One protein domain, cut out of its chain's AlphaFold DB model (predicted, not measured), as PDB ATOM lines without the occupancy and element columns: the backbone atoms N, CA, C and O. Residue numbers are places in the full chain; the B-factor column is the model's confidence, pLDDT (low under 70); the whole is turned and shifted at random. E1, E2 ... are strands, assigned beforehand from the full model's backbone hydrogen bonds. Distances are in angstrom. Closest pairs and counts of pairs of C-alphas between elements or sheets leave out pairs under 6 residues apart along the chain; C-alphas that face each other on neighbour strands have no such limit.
ATOM      1  N   VAL A  52       6.486 -30.246  18.876       93.00
ATOM      2  CA  VAL A  52       7.900 -30.248  19.246       93.00
ATOM      3  C   VAL A  52       8.601 -31.348  18.473       93.00
ATOM      4  O   VAL A  52       8.259 -32.531  18.575       93.00
ATOM      5  N   ARG A  53       9.604 -30.960  17.683       91.06
ATOM      6  CA  ARG A  53      10.520 -31.910  17.063       91.06
ATOM      7  C   ARG A  53      11.301 -32.606  18.168       91.06
ATOM      8  O   ARG A  53      11.952 -31.949  18.972       91.06
ATOM      9  N   THR A  54      11.275 -33.934  18.174       89.62
ATOM     10  CA  THR A  54      12.030 -34.720  19.152       89.62
ATOM     11  C   THR A  54      13.248 -35.361  18.505       89.62
ATOM     12  O   THR A  54      13.218 -35.777  17.343       89.62
ATOM     13  N   THR A  55      14.346 -35.415  19.251       78.12
ATOM     14  CA  THR A  55      15.534 -36.198  18.909       78.12
ATOM     15  C   THR A  55      15.895 -37.093  20.082       78.12
ATOM     16  O   THR A  55      15.345 -36.984  21.176       78.12
ATOM     17  N   GLY A  56      16.809 -38.025  19.844       65.38
ATOM     18  CA  GLY A  56      17.467 -38.741  20.923       65.38
ATOM     19  C   GLY A  56      17.082 -40.200  21.051       65.38
ATOM     20  O   GLY A  56      17.906 -40.923  21.583       65.38
ATOM     21  N   TRP A  57      15.946 -40.668  20.516       70.12
ATOM     22  CA  TRP A  57      15.535 -42.066  20.698       70.12
ATOM     23  C   TRP A  57      14.814 -42.656  19.480       70.12
ATOM     24  O   TRP A  57      13.827 -42.105  18.995       70.12
ATOM     25  N   VAL A  58      15.307 -43.800  19.011       71.69
ATOM     26  CA  VAL A  58      14.593 -44.741  18.136       71.69
ATOM     27  C   VAL A  58      14.215 -45.931  19.007       71.69
ATOM     28  O   VAL A  58      15.032 -46.385  19.802       71.69
ATOM     29  N   GLN A  59      12.991 -46.438  18.906       68.81
ATOM     30  CA  GLN A  59      12.625 -47.656  19.624       68.81
ATOM     31  C   GLN A  59      12.964 -48.900  18.802       68.81
ATOM     32  O   GLN A  59      12.569 -49.010  17.642       68.81
ATOM     33  N   ALA A  60      13.679 -49.837  19.423       72.06
ATOM     34  CA  ALA A  60      13.897 -51.185  18.912       72.06
ATOM     35  C   ALA A  60      13.109 -52.163  19.796       72.06
ATOM     36  O   ALA A  60      13.559 -52.535  20.884       72.06
ATOM     37  N   SER A 120      13.964 -31.331  21.162       88.69
ATOM     38  CA  SER A 120      13.932 -31.774  22.557       88.69
ATOM     39  C   SER A 120      14.129 -33.282  22.685       88.69
ATOM     40  O   SER A 120      13.882 -34.054  21.747       88.69
ATOM     41  N   ILE A 121      14.534 -33.720  23.875       87.19
ATOM     42  CA  ILE A 121      14.517 -35.135  24.243       87.19
ATOM     43  C   ILE A 121      13.098 -35.474  24.698       87.19
ATOM     44  O   ILE A 121      12.493 -34.723  25.455       87.19
ATOM     45  N   ALA A 122      12.561 -36.603  24.235       88.50
ATOM     46  CA  ALA A 122      11.237 -37.072  24.633       88.50
ATOM     47  C   ALA A 122      11.281 -38.535  25.080       88.50
ATOM     48  O   ALA A 122      11.688 -39.405  24.301       88.50
ATOM     49  N   HIS A 123      10.828 -38.814  26.300       86.88
ATOM     50  CA  HIS A 123      10.739 -40.163  26.863       86.88
ATOM     51  C   HIS A 123       9.290 -40.625  26.914       86.88
ATOM     52  O   HIS A 123       8.430 -39.884  27.362       86.88
ATOM     53  N   ASN A 124       9.014 -41.849  26.462       88.69
ATOM     54  CA  ASN A 124       7.666 -42.411  26.540       88.69
ATOM     55  C   ASN A 124       7.428 -42.933  27.957       88.69
ATOM     56  O   ASN A 124       8.142 -43.837  28.390       88.69
ATOM     57  N   THR A 125       6.430 -42.399  28.650       90.56
ATOM     58  CA  THR A 125       6.091 -42.786  30.031       90.56
ATOM     59  C   THR A 125       4.929 -43.766  30.104       90.56
ATOM     60  O   THR A 125       4.755 -44.456  31.104       90.56
ATOM     61  N   GLY A 126       4.154 -43.891  29.027       91.50
ATOM     62  CA  GLY A 126       3.053 -44.838  28.975       91.50
ATOM     63  C   GLY A 126       2.258 -44.762  27.684       91.50
ATOM     64  O   GLY A 126       2.675 -44.158  26.692       91.50
ATOM     65  N   THR A 127       1.093 -45.403  27.703       94.75
ATOM     66  CA  THR A 127       0.112 -45.301  26.623       94.75
ATOM     67  C   THR A 127      -1.280 -45.076  27.184       94.75
ATOM     68  O   THR A 127      -1.676 -45.758  28.129       94.75
ATOM     69  N   VAL A 128      -2.028 -44.175  26.558       96.69
ATOM     70  CA  VAL A 128      -3.399 -43.821  26.942       96.69
ATOM     71  C   VAL A 128      -4.317 -43.944  25.728       96.69
ATOM     72  O   VAL A 128      -3.859 -43.785  24.591       96.69
ATOM     73  N   ALA A 129      -5.584 -44.297  25.933       96.75
ATOM     74  CA  ALA A 129      -6.554 -44.298  24.843       96.75
ATOM     75  C   ALA A 129      -6.842 -42.854  24.401       96.75
ATOM     76  O   ALA A 129      -6.866 -41.945  25.227       96.75
ATOM     77  N   ALA A 130      -7.077 -42.631  23.107       96.31
ATOM     78  CA  ALA A 130      -7.342 -41.296  22.573       96.31
ATOM     79  C   ALA A 130      -8.543 -40.615  23.258       96.31
ATOM     80  O   ALA A 130      -8.498 -39.416  23.513       96.31
ATOM     81  N   GLY A 131      -9.584 -41.379  23.611       95.44
ATOM     82  CA  GLY A 131     -10.749 -40.870  24.350       95.44
ATOM     83  C   GLY A 131     -10.500 -40.544  25.821       95.44
ATOM     84  O   GLY A 131     -11.323 -39.877  26.436       95.44
ATOM     85  N   GLU A 132      -9.371 -40.976  26.375       96.31
ATOM     86  CA  GLU A 132      -8.976 -40.750  27.770       96.31
ATOM     87  C   GLU A 132      -7.872 -39.689  27.891       96.31
ATOM     88  O   GLU A 132      -7.307 -39.484  28.967       96.31
ATOM     89  N   LEU A 133      -7.533 -39.013  26.788       96.19
ATOM     90  CA  LEU A 133      -6.518 -37.972  26.789       96.19
ATOM     91  C   LEU A 133      -6.906 -36.817  27.708       96.19
ATOM     92  O   LEU A 133      -7.986 -36.238  27.595       96.19
ATOM     93  N   GLN A 134      -5.972 -36.441  28.576       95.94
ATOM     94  CA  GLN A 134      -6.123 -35.294  29.456       95.94
ATOM     95  C   GLN A 134      -5.490 -34.052  28.833       95.94
ATOM     96  O   GLN A 134      -4.457 -34.119  28.157       95.94
ATOM     97  N   LEU A 135      -6.113 -32.903  29.091       95.81
ATOM     98  CA  LEU A 135      -5.531 -31.607  28.764       95.81
ATOM     99  C   LEU A 135      -4.194 -31.451  29.490       95.81
ATOM    100  O   LEU A 135      -4.024 -31.931  30.608       95.81
ATOM    101  N   GLY A 136      -3.245 -30.800  28.833       93.56
ATOM    102  CA  GLY A 136      -1.915 -30.580  29.382       93.56
ATOM    103  C   GLY A 136      -0.973 -31.786  29.327       93.56
ATOM    104  O   GLY A 136       0.078 -31.796  29.961       93.56
ATOM    105  N   THR A 137      -1.327 -32.821  28.564       94.69
ATOM    106  CA  THR A 137      -0.469 -33.997  28.373       94.69
ATOM    107  C   THR A 137       0.347 -33.863  27.087       94.69
ATOM    108  O   THR A 137      -0.177 -33.452  26.052       94.69
ATOM    109  N   TRP A 138       1.620 -34.257  27.119       95.12
ATOM    110  CA  TRP A 138       2.436 -34.418  25.914       95.12
ATOM    111  C   TRP A 138       2.211 -35.798  25.298       95.12
ATOM    112  O   TRP A 138       2.352 -36.821  25.970       95.12
ATOM    113  N   VAL A 139       1.900 -35.846  24.003       95.25
ATOM    114  CA  VAL A 139       1.661 -37.110  23.287       95.25
ATOM    115  C   VAL A 139       2.411 -37.193  21.973       95.25
ATOM    116  O   VAL A 139       2.570 -36.193  21.274       95.25
ATOM    117  N   ARG A 140       2.860 -38.398  21.608       93.38
ATOM    118  CA  ARG A 140       3.458 -38.665  20.294       93.38
ATOM    119  C   ARG A 140       2.395 -38.906  19.236       93.38
ATOM    120  O   ARG A 140       1.498 -39.727  19.406       93.38
ATOM    121  N   LEU A 141       2.576 -38.245  18.097       91.62
ATOM    122  CA  LEU A 141       1.617 -38.276  16.993       91.62
ATOM    123  C   LEU A 141       1.743 -39.541  16.126       91.62
ATOM    124  O   LEU A 141       0.757 -40.005  15.557       91.62
ATOM    125  N   HIS A 142       2.948 -40.112  16.020       87.31
ATOM    126  CA  HIS A 142       3.264 -41.188  15.070       87.31
ATOM    127  C   HIS A 142       3.804 -42.450  15.756       87.31
ATOM    128  O   HIS A 142       4.807 -43.033  15.351       87.31
ATOM    129  N   GLY A 143       3.109 -42.899  16.803       85.75
ATOM    130  CA  GLY A 143       3.510 -44.076  17.568       85.75
ATOM    131  C   GLY A 143       4.621 -43.736  18.554       85.75
ATOM    132  O   GLY A 143       4.498 -42.793  19.330       85.75
ATOM    133  N   THR A 144       5.695 -44.515  18.556       85.12
ATOM    134  CA  THR A 144       6.730 -44.428  19.591       85.12
ATOM    135  C   THR A 144       7.871 -43.468  19.262       85.12
ATOM    136  O   THR A 144       8.695 -43.165  20.127       85.12
ATOM    137  N   ILE A 145       7.892 -42.971  18.023       83.00
ATOM    138  CA  ILE A 145       8.878 -42.048  17.462       83.00
ATOM    139  C   ILE A 145       8.118 -40.868  16.841       83.00
ATOM    140  O   ILE A 145       6.955 -40.986  16.461       83.00
ATOM    141  N   GLY A 146       8.776 -39.714  16.736       86.56
ATOM    142  CA  GLY A 146       8.262 -38.561  15.998       86.56
ATOM    143  C   GLY A 146       7.958 -37.349  16.877       86.56
ATOM    144  O   GLY A 146       8.343 -37.318  18.049       86.56
ATOM    145  N   PRO A 147       7.322 -36.314  16.313       91.75
ATOM    146  CA  PRO A 147       6.997 -35.107  17.050       91.75
ATOM    147  C   PRO A 147       6.025 -35.402  18.193       91.75
ATOM    148  O   PRO A 147       5.220 -36.340  18.121       91.75
ATOM    149  N   VAL A 148       6.106 -34.577  19.233       94.19
ATOM    150  CA  VAL A 148       5.122 -34.559  20.319       94.19
ATOM    151  C   VAL A 148       4.272 -33.299  20.242       94.19
ATOM    152  O   VAL A 148       4.749 -32.251  19.813       94.19
ATOM    153  N   GLY A 149       3.014 -33.406  20.647       94.88
ATOM    154  CA  GLY A 149       2.094 -32.283  20.779       94.88
ATOM    155  C   GLY A 149       1.579 -32.178  22.208       94.88
ATOM    156  O   GLY A 149       1.346 -33.201  22.853       94.88
ATOM    157  N   TYR A 150       1.406 -30.949  22.692       95.62
ATOM    158  CA  TYR A 150       0.774 -30.672  23.982       95.62
ATOM    159  C   TYR A 150      -0.734 -30.540  23.792       95.62
ATOM    160  O   TYR A 150      -1.190 -29.715  22.993       95.62
ATOM    161  N   VAL A 151      -1.501 -31.397  24.461       96.25
ATOM    162  CA  VAL A 151      -2.953 -31.490  24.290       96.25
ATOM    163  C   VAL A 151      -3.626 -30.245  24.867       96.25
ATOM    164  O   VAL A 151      -3.648 -30.053  26.082       96.25
ATOM    165  N   ALA A 152      -4.216 -29.425  23.996       95.31
ATOM    166  CA  ALA A 152      -4.930 -28.205  24.373       95.31
ATOM    167  C   ALA A 152      -6.448 -28.409  24.430       95.31
ATOM    168  O   ALA A 152      -7.135 -27.767  25.222       95.31
ATOM    169  N   ARG A 153      -6.992 -29.310  23.602       95.94
ATOM    170  CA  ARG A 153      -8.420 -29.642  23.596       95.94
ATOM    171  C   ARG A 153      -8.646 -31.077  23.144       95.94
ATOM    172  O   ARG A 153      -7.979 -31.539  22.224       95.94
ATOM    173  N   VAL A 154      -9.629 -31.742  23.745       96.94
ATOM    174  CA  VAL A 154     -10.103 -33.077  23.355       96.94
ATOM    175  C   VAL A 154     -11.614 -33.002  23.156       96.94
ATOM    176  O   VAL A 154     -12.331 -32.533  24.038       96.94
ATOM    177  N   GLN A 155     -12.096 -33.400  21.981       97.25
ATOM    178  CA  GLN A 155     -13.508 -33.381  21.603       97.25
ATOM    179  C   GLN A 155     -13.918 -34.775  21.120       97.25
ATOM    180  O   GLN A 155     -13.496 -35.186  20.037       97.25
ATOM    181  N   PRO A 156     -14.710 -35.524  21.900       94.94
ATOM    182  CA  PRO A 156     -15.244 -36.797  21.439       94.94
ATOM    183  C   PRO A 156     -16.295 -36.561  20.345       94.94
ATOM    184  O   PRO A 156     -17.199 -35.745  20.517       94.94
ATOM    185  N   GLU A 157     -16.200 -37.295  19.237       94.38
ATOM    186  CA  GLU A 157     -17.196 -37.323  18.162       94.38
ATOM    187  C   GLU A 157     -17.526 -38.774  17.790       94.38
ATOM    188  O   GLU A 157     -16.786 -39.449  17.078       94.38
ATOM    189  N   ASN A 158     -18.686 -39.261  18.237       91.62
ATOM    190  CA  ASN A 158     -19.158 -40.624  17.980       91.62
ATOM    191  C   ASN A 158     -18.131 -41.709  18.369       91.62
ATOM    192  O   ASN A 158     -18.057 -42.102  19.531       91.62
ATOM    193  N   ARG A 159     -17.376 -42.232  17.392       94.38
ATOM    194  CA  ARG A 159     -16.337 -43.267  17.570       94.38
ATOM    195  C   ARG A 159     -14.916 -42.713  17.513       94.38
ATOM    196  O   ARG A 159     -13.975 -43.442  17.830       94.38
ATOM    197  N   ASP A 160     -14.783 -41.452  17.137       97.25
ATOM    198  CA  ASP A 160     -13.526 -40.754  16.962       97.25
ATOM    199  C   ASP A 160     -13.372 -39.655  18.014       97.25
ATOM    200  O   ASP A 160     -14.297 -39.295  18.744       97.25
ATOM    201  N   VAL A 161     -12.154 -39.154  18.143       97.31
ATOM    202  CA  VAL A 161     -11.781 -38.101  19.078       97.31
ATOM    203  C   VAL A 161     -10.909 -37.115  18.328       97.31
ATOM    204  O   VAL A 161      -9.874 -37.489  17.771       97.31
ATOM    205  N   HIS A 162     -11.329 -35.855  18.335       97.25
ATOM    206  CA  HIS A 162     -10.570 -34.739  17.789       97.25
ATOM    207  C   HIS A 162      -9.744 -34.105  18.885       97.25
ATOM    208  O   HIS A 162     -10.265 -33.631  19.895       97.25
ATOM    209  N   VAL A 163      -8.440 -34.082  18.675       96.75
ATOM    210  CA  VAL A 163      -7.480 -33.531  19.617       96.75
ATOM    211  C   VAL A 163      -6.819 -32.339  18.960       96.75
ATOM    212  O   VAL A 163      -6.179 -32.471  17.917       96.75
ATOM    213  N   THR A 164      -6.962 -31.175  19.579       96.50
ATOM    214  CA  THR A 164      -6.280 -29.951  19.163       96.50
ATOM    215  C   THR A 164      -5.082 -29.722  20.073       96.50
ATOM    216  O   THR A 164      -5.189 -29.778  21.300       96.50
ATOM    217  N   PHE A 165      -3.932 -29.462  19.464       95.19
ATOM    218  CA  PHE A 165      -2.684 -29.139  20.144       95.19
ATOM    219  C   PHE A 165      -2.516 -27.626  20.305       95.19
ATOM    220  O   PHE A 165      -3.127 -26.856  19.567       95.19
ATOM    221  N   THR A 166      -1.654 -27.185  21.224       91.19
ATOM    222  CA  THR A 166      -1.459 -25.752  21.543       91.19
ATOM    223  C   THR A 166      -1.138 -24.860  20.339       91.19
ATOM    224  O   THR A 166      -1.483 -23.686  20.353       91.19
ATOM    225  N   GLY A 167      -0.535 -25.384  19.264       86.44
ATOM    226  CA  GLY A 167      -0.308 -24.612  18.029       86.44
ATOM    227  C   GLY A 167      -1.391 -24.747  16.963       86.44
ATOM    228  O   GLY A 167      -1.105 -24.550  15.786       86.44
ATOM    229  N   GLY A 168      -2.606 -25.149  17.340       90.19
ATOM    230  CA  GLY A 168      -3.775 -25.202  16.458       90.19
ATOM    231  C   GLY A 168      -3.861 -26.441  15.564       90.19
ATOM    232  O   GLY A 168      -4.913 -26.700  14.979       90.19
ATOM    233  N   THR A 169      -2.801 -27.252  15.487       93.62
ATOM    234  CA  THR A 169      -2.851 -28.542  14.784       93.62
ATOM    235  C   THR A 169      -3.928 -29.420  15.412       93.62
ATOM    236  O   THR A 169      -3.904 -29.654  16.618       93.62
ATOM    237  N   THR A 170      -4.851 -29.926  14.596       95.88
ATOM    238  CA  THR A 170      -5.889 -30.865  15.037       95.88
ATOM    239  C   THR A 170      -5.665 -32.222  14.387       95.88
ATOM    240  O   THR A 170      -5.328 -32.303  13.205       95.88
ATOM    241  N   MET A 171      -5.820 -33.285  15.168       95.69
ATOM    242  CA  MET A 171      -5.749 -34.664  14.703       95.69
ATOM    243  C   MET A 171      -6.947 -35.461  15.198       95.69
ATOM    244  O   MET A 171      -7.474 -35.202  16.278       95.69
ATOM    245  N   THR A 172      -7.343 -36.446  14.402       96.88
ATOM    246  CA  THR A 172      -8.495 -37.303  14.675       96.88
ATOM    247  C   THR A 172      -8.027 -38.743  14.812       96.88
ATOM    248  O   THR A 172      -7.292 -39.249  13.960       96.88
ATOM    249  N   TRP A 173      -8.468 -39.415  15.872       97.06
ATOM    250  CA  TRP A 173      -8.206 -40.835  16.091       97.06
ATOM    251  C   TRP A 173      -9.462 -41.563  16.556       97.06
ATOM    252  O   TRP A 173     -10.267 -40.960  17.261       97.06
ATOM    253  N   PRO A 174      -9.584 -42.873  16.288       97.31
ATOM    254  CA  PRO A 174     -10.573 -43.702  16.967       97.31
ATOM    255  C   PRO A 174     -10.396 -43.616  18.486       97.31
ATOM    256  O   PRO A 174      -9.263 -43.676  18.970       97.31
ATOM    257  N   ALA A 175     -11.487 -43.555  19.252       96.25
ATOM    258  CA  ALA A 175     -11.441 -43.358  20.707       96.25
ATOM    259  C   ALA A 175     -10.580 -44.405  21.444       96.25
ATOM    260  O   ALA A 175      -9.893 -44.079  22.411       96.25
ATOM    261  N   GLY A 176     -10.560 -45.649  20.953       95.88
ATOM    262  CA  GLY A 176      -9.746 -46.743  21.499       95.88
ATOM    263  C   GLY A 176      -8.293 -46.790  21.004       95.88
ATOM    264  O   GLY A 176      -7.538 -47.678  21.405       95.88
ATOM    265  N   ARG A 177      -7.869 -45.883  20.112       96.00
ATOM    266  CA  ARG A 177      -6.486 -45.843  19.619       96.00
ATOM    267  C   ARG A 177      -5.557 -45.494  20.777       96.00
ATOM    268  O   ARG A 177      -5.699 -44.442  21.389       96.00
ATOM    269  N   ARG A 178      -4.576 -46.357  21.050       96.31
ATOM    270  CA  ARG A 178      -3.546 -46.076  22.055       96.31
ATOM    271  C   ARG A 178      -2.517 -45.098  21.500       96.31
ATOM    272  O   ARG A 178      -1.958 -45.327  20.426       96.31
ATOM    273  N   LEU A 179      -2.272 -44.034  22.250       95.19
ATOM    274  CA  LEU A 179      -1.287 -42.999  21.968       95.19
ATOM    275  C   LEU A 179      -0.212 -43.032  23.051       95.19
ATOM    276  O   LEU A 179      -0.503 -43.346  24.205       95.19
ATOM    277  N   HIS A 180       1.033 -42.739  22.680       93.75
ATOM    278  CA  HIS A 180       2.134 -42.715  23.638       93.75
ATOM    279  C   HIS A 180       2.176 -41.370  24.345       93.75
ATOM    280  O   HIS A 180       2.281 -40.331  23.691       93.75
ATOM    281  N   VAL A 181       2.127 -41.419  25.672       94.56
ATOM    282  CA  VAL A 181       2.378 -40.260  26.528       94.56
ATOM    283  C   VAL A 181       3.883 -40.083  26.634       94.56
ATOM    284  O   VAL A 181       4.617 -41.067  26.773       94.56
ATOM    285  N   ALA A 182       4.333 -38.840  26.514       92.19
ATOM    286  CA  ALA A 182       5.738 -38.494  26.569       92.19
ATOM    287  C   ALA A 182       6.021 -37.454  27.654       92.19
ATOM    288  O   ALA A 182       5.160 -36.658  28.002       92.19
ATOM    289  N   GLU A 183       7.251 -37.429  28.141       90.69
ATOM    290  CA  GLU A 183       7.817 -36.325  28.911       90.69
ATOM    291  C   GLU A 183       8.929 -35.677  28.091       90.69
ATOM    292  O   GLU A 183       9.719 -36.375  27.447       90.69
ATOM    293  N   LEU A 184       8.963 -34.343  28.084       88.75
ATOM    294  CA  LEU A 184      10.013 -33.571  27.434       88.75
ATOM    295  C   LEU A 184      11.127 -33.240  28.427       88.75
ATOM    296  O   LEU A 184      10.869 -32.803  29.545       88.75
ATOM    297  N   HIS A 185      12.367 -33.403  27.976       84.19
ATOM    298  CA  HIS A 185      13.569 -32.979  28.681       84.19
ATOM    299  C   HIS A 185      14.393 -32.096  27.741       84.19
ATOM    300  O   HIS A 185      14.656 -32.481  26.595       84.19
ATOM    301  N   ASP A 186      14.799 -30.922  28.215       73.50
ATOM    302  CA  ASP A 186      15.619 -29.970  27.464       73.50
ATOM    303  C   ASP A 186      16.902 -29.588  28.191       73.50
ATOM    304  O   ASP A 186      16.885 -29.489  29.436       73.50
TER     305      ASP A 186
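AT A GLANCE: This is residues 52 to 60 and 120 to 186 of the 186 residues of an uncharacterized protein of Herbihabitans rhizosphaerae (UniProt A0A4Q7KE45). Picture one strongly twisted antiparallel sheet of six strands, with the long E2 and E7 side by side at one end, the meander's E4, E5 and E6 at the other, and the short E3 joining the two parts in the middle. The short E1 lies beyond the E2 and E7 end, where residues 54 to 55 pair with residues 120 to 121 of E2. The printed part has 76 residues with seven named strands, E1 to E7 in order, and no named helix; the class is all strand, and the sheet's order is E2, E7, E3, E4, E5, E6. It is compact, with a radius of gyration of the C-alphas of 11.8 A and spans of 37 by 26 by 15 A.

HOW THE PARTS SIT: Start at edge strand E2, residues 120 to 129, antiparallel to E7, residues 178 to 185, at 152 degrees; look for N 123 and O 183, 2.9 A apart, within hydrogen-bond range. On E7's other side is E3, residues 138 to 140, antiparallel, with N 182 and O 138 at 2.9 A. E3 and E4, residues 148 to 157, form a hairpin; check N 139 and O 149, 2.9 A. E4 bends by 78 degrees at residue 152, and its pairing is staggered: residues 148 to 150 pair with E3, 151 to 157 with E5, residues 160 to 165. The hairpin of E4 and E5 has N 155 and O 162 at 2.8 A. E5 and edge strand E6, residues 170 to 174, form another hairpin, with N 163 and O 171 at 2.8 A. E3 to E6 are a meander, each strand the antiparallel neighbour of the one before. E1, residues 57 to 60, pairs with no named strand; its closest C-alpha to E2 is that of Trp 57, 7.7 A from that of Ala 122.

IN THESE COORDINATES: Find C-alpha 120 at (13.932, -31.774, 22.557); E2 runs 24.1 A from there and bends by 68 degrees at residue 126. E4 is 22.6 A long, E5 16.2 A, E6 13.8 A, E1 9.4 A and E3 7.1 A. E7 runs 22.5 A from C-alpha 178 at (-3.546, -46.076, 22.055) to C-alpha 185 at (13.569, -32.979, 28.681).

THE WHOLE: The two C-alphas farthest apart are those of Asn 158 and Asp 186, 37.6 A. Residues 61 to 119 are not printed, and C-alphas 60 and 120 are 19.8 A apart across this cut. Of the links that are printed whole, E4 to E5, E5 to E6 and E6 to E7 are tight, E2 to E3 and E3 to E4 short. Mean pLDDT of the printed part is 91.2; residues 56 and 59 are under 70.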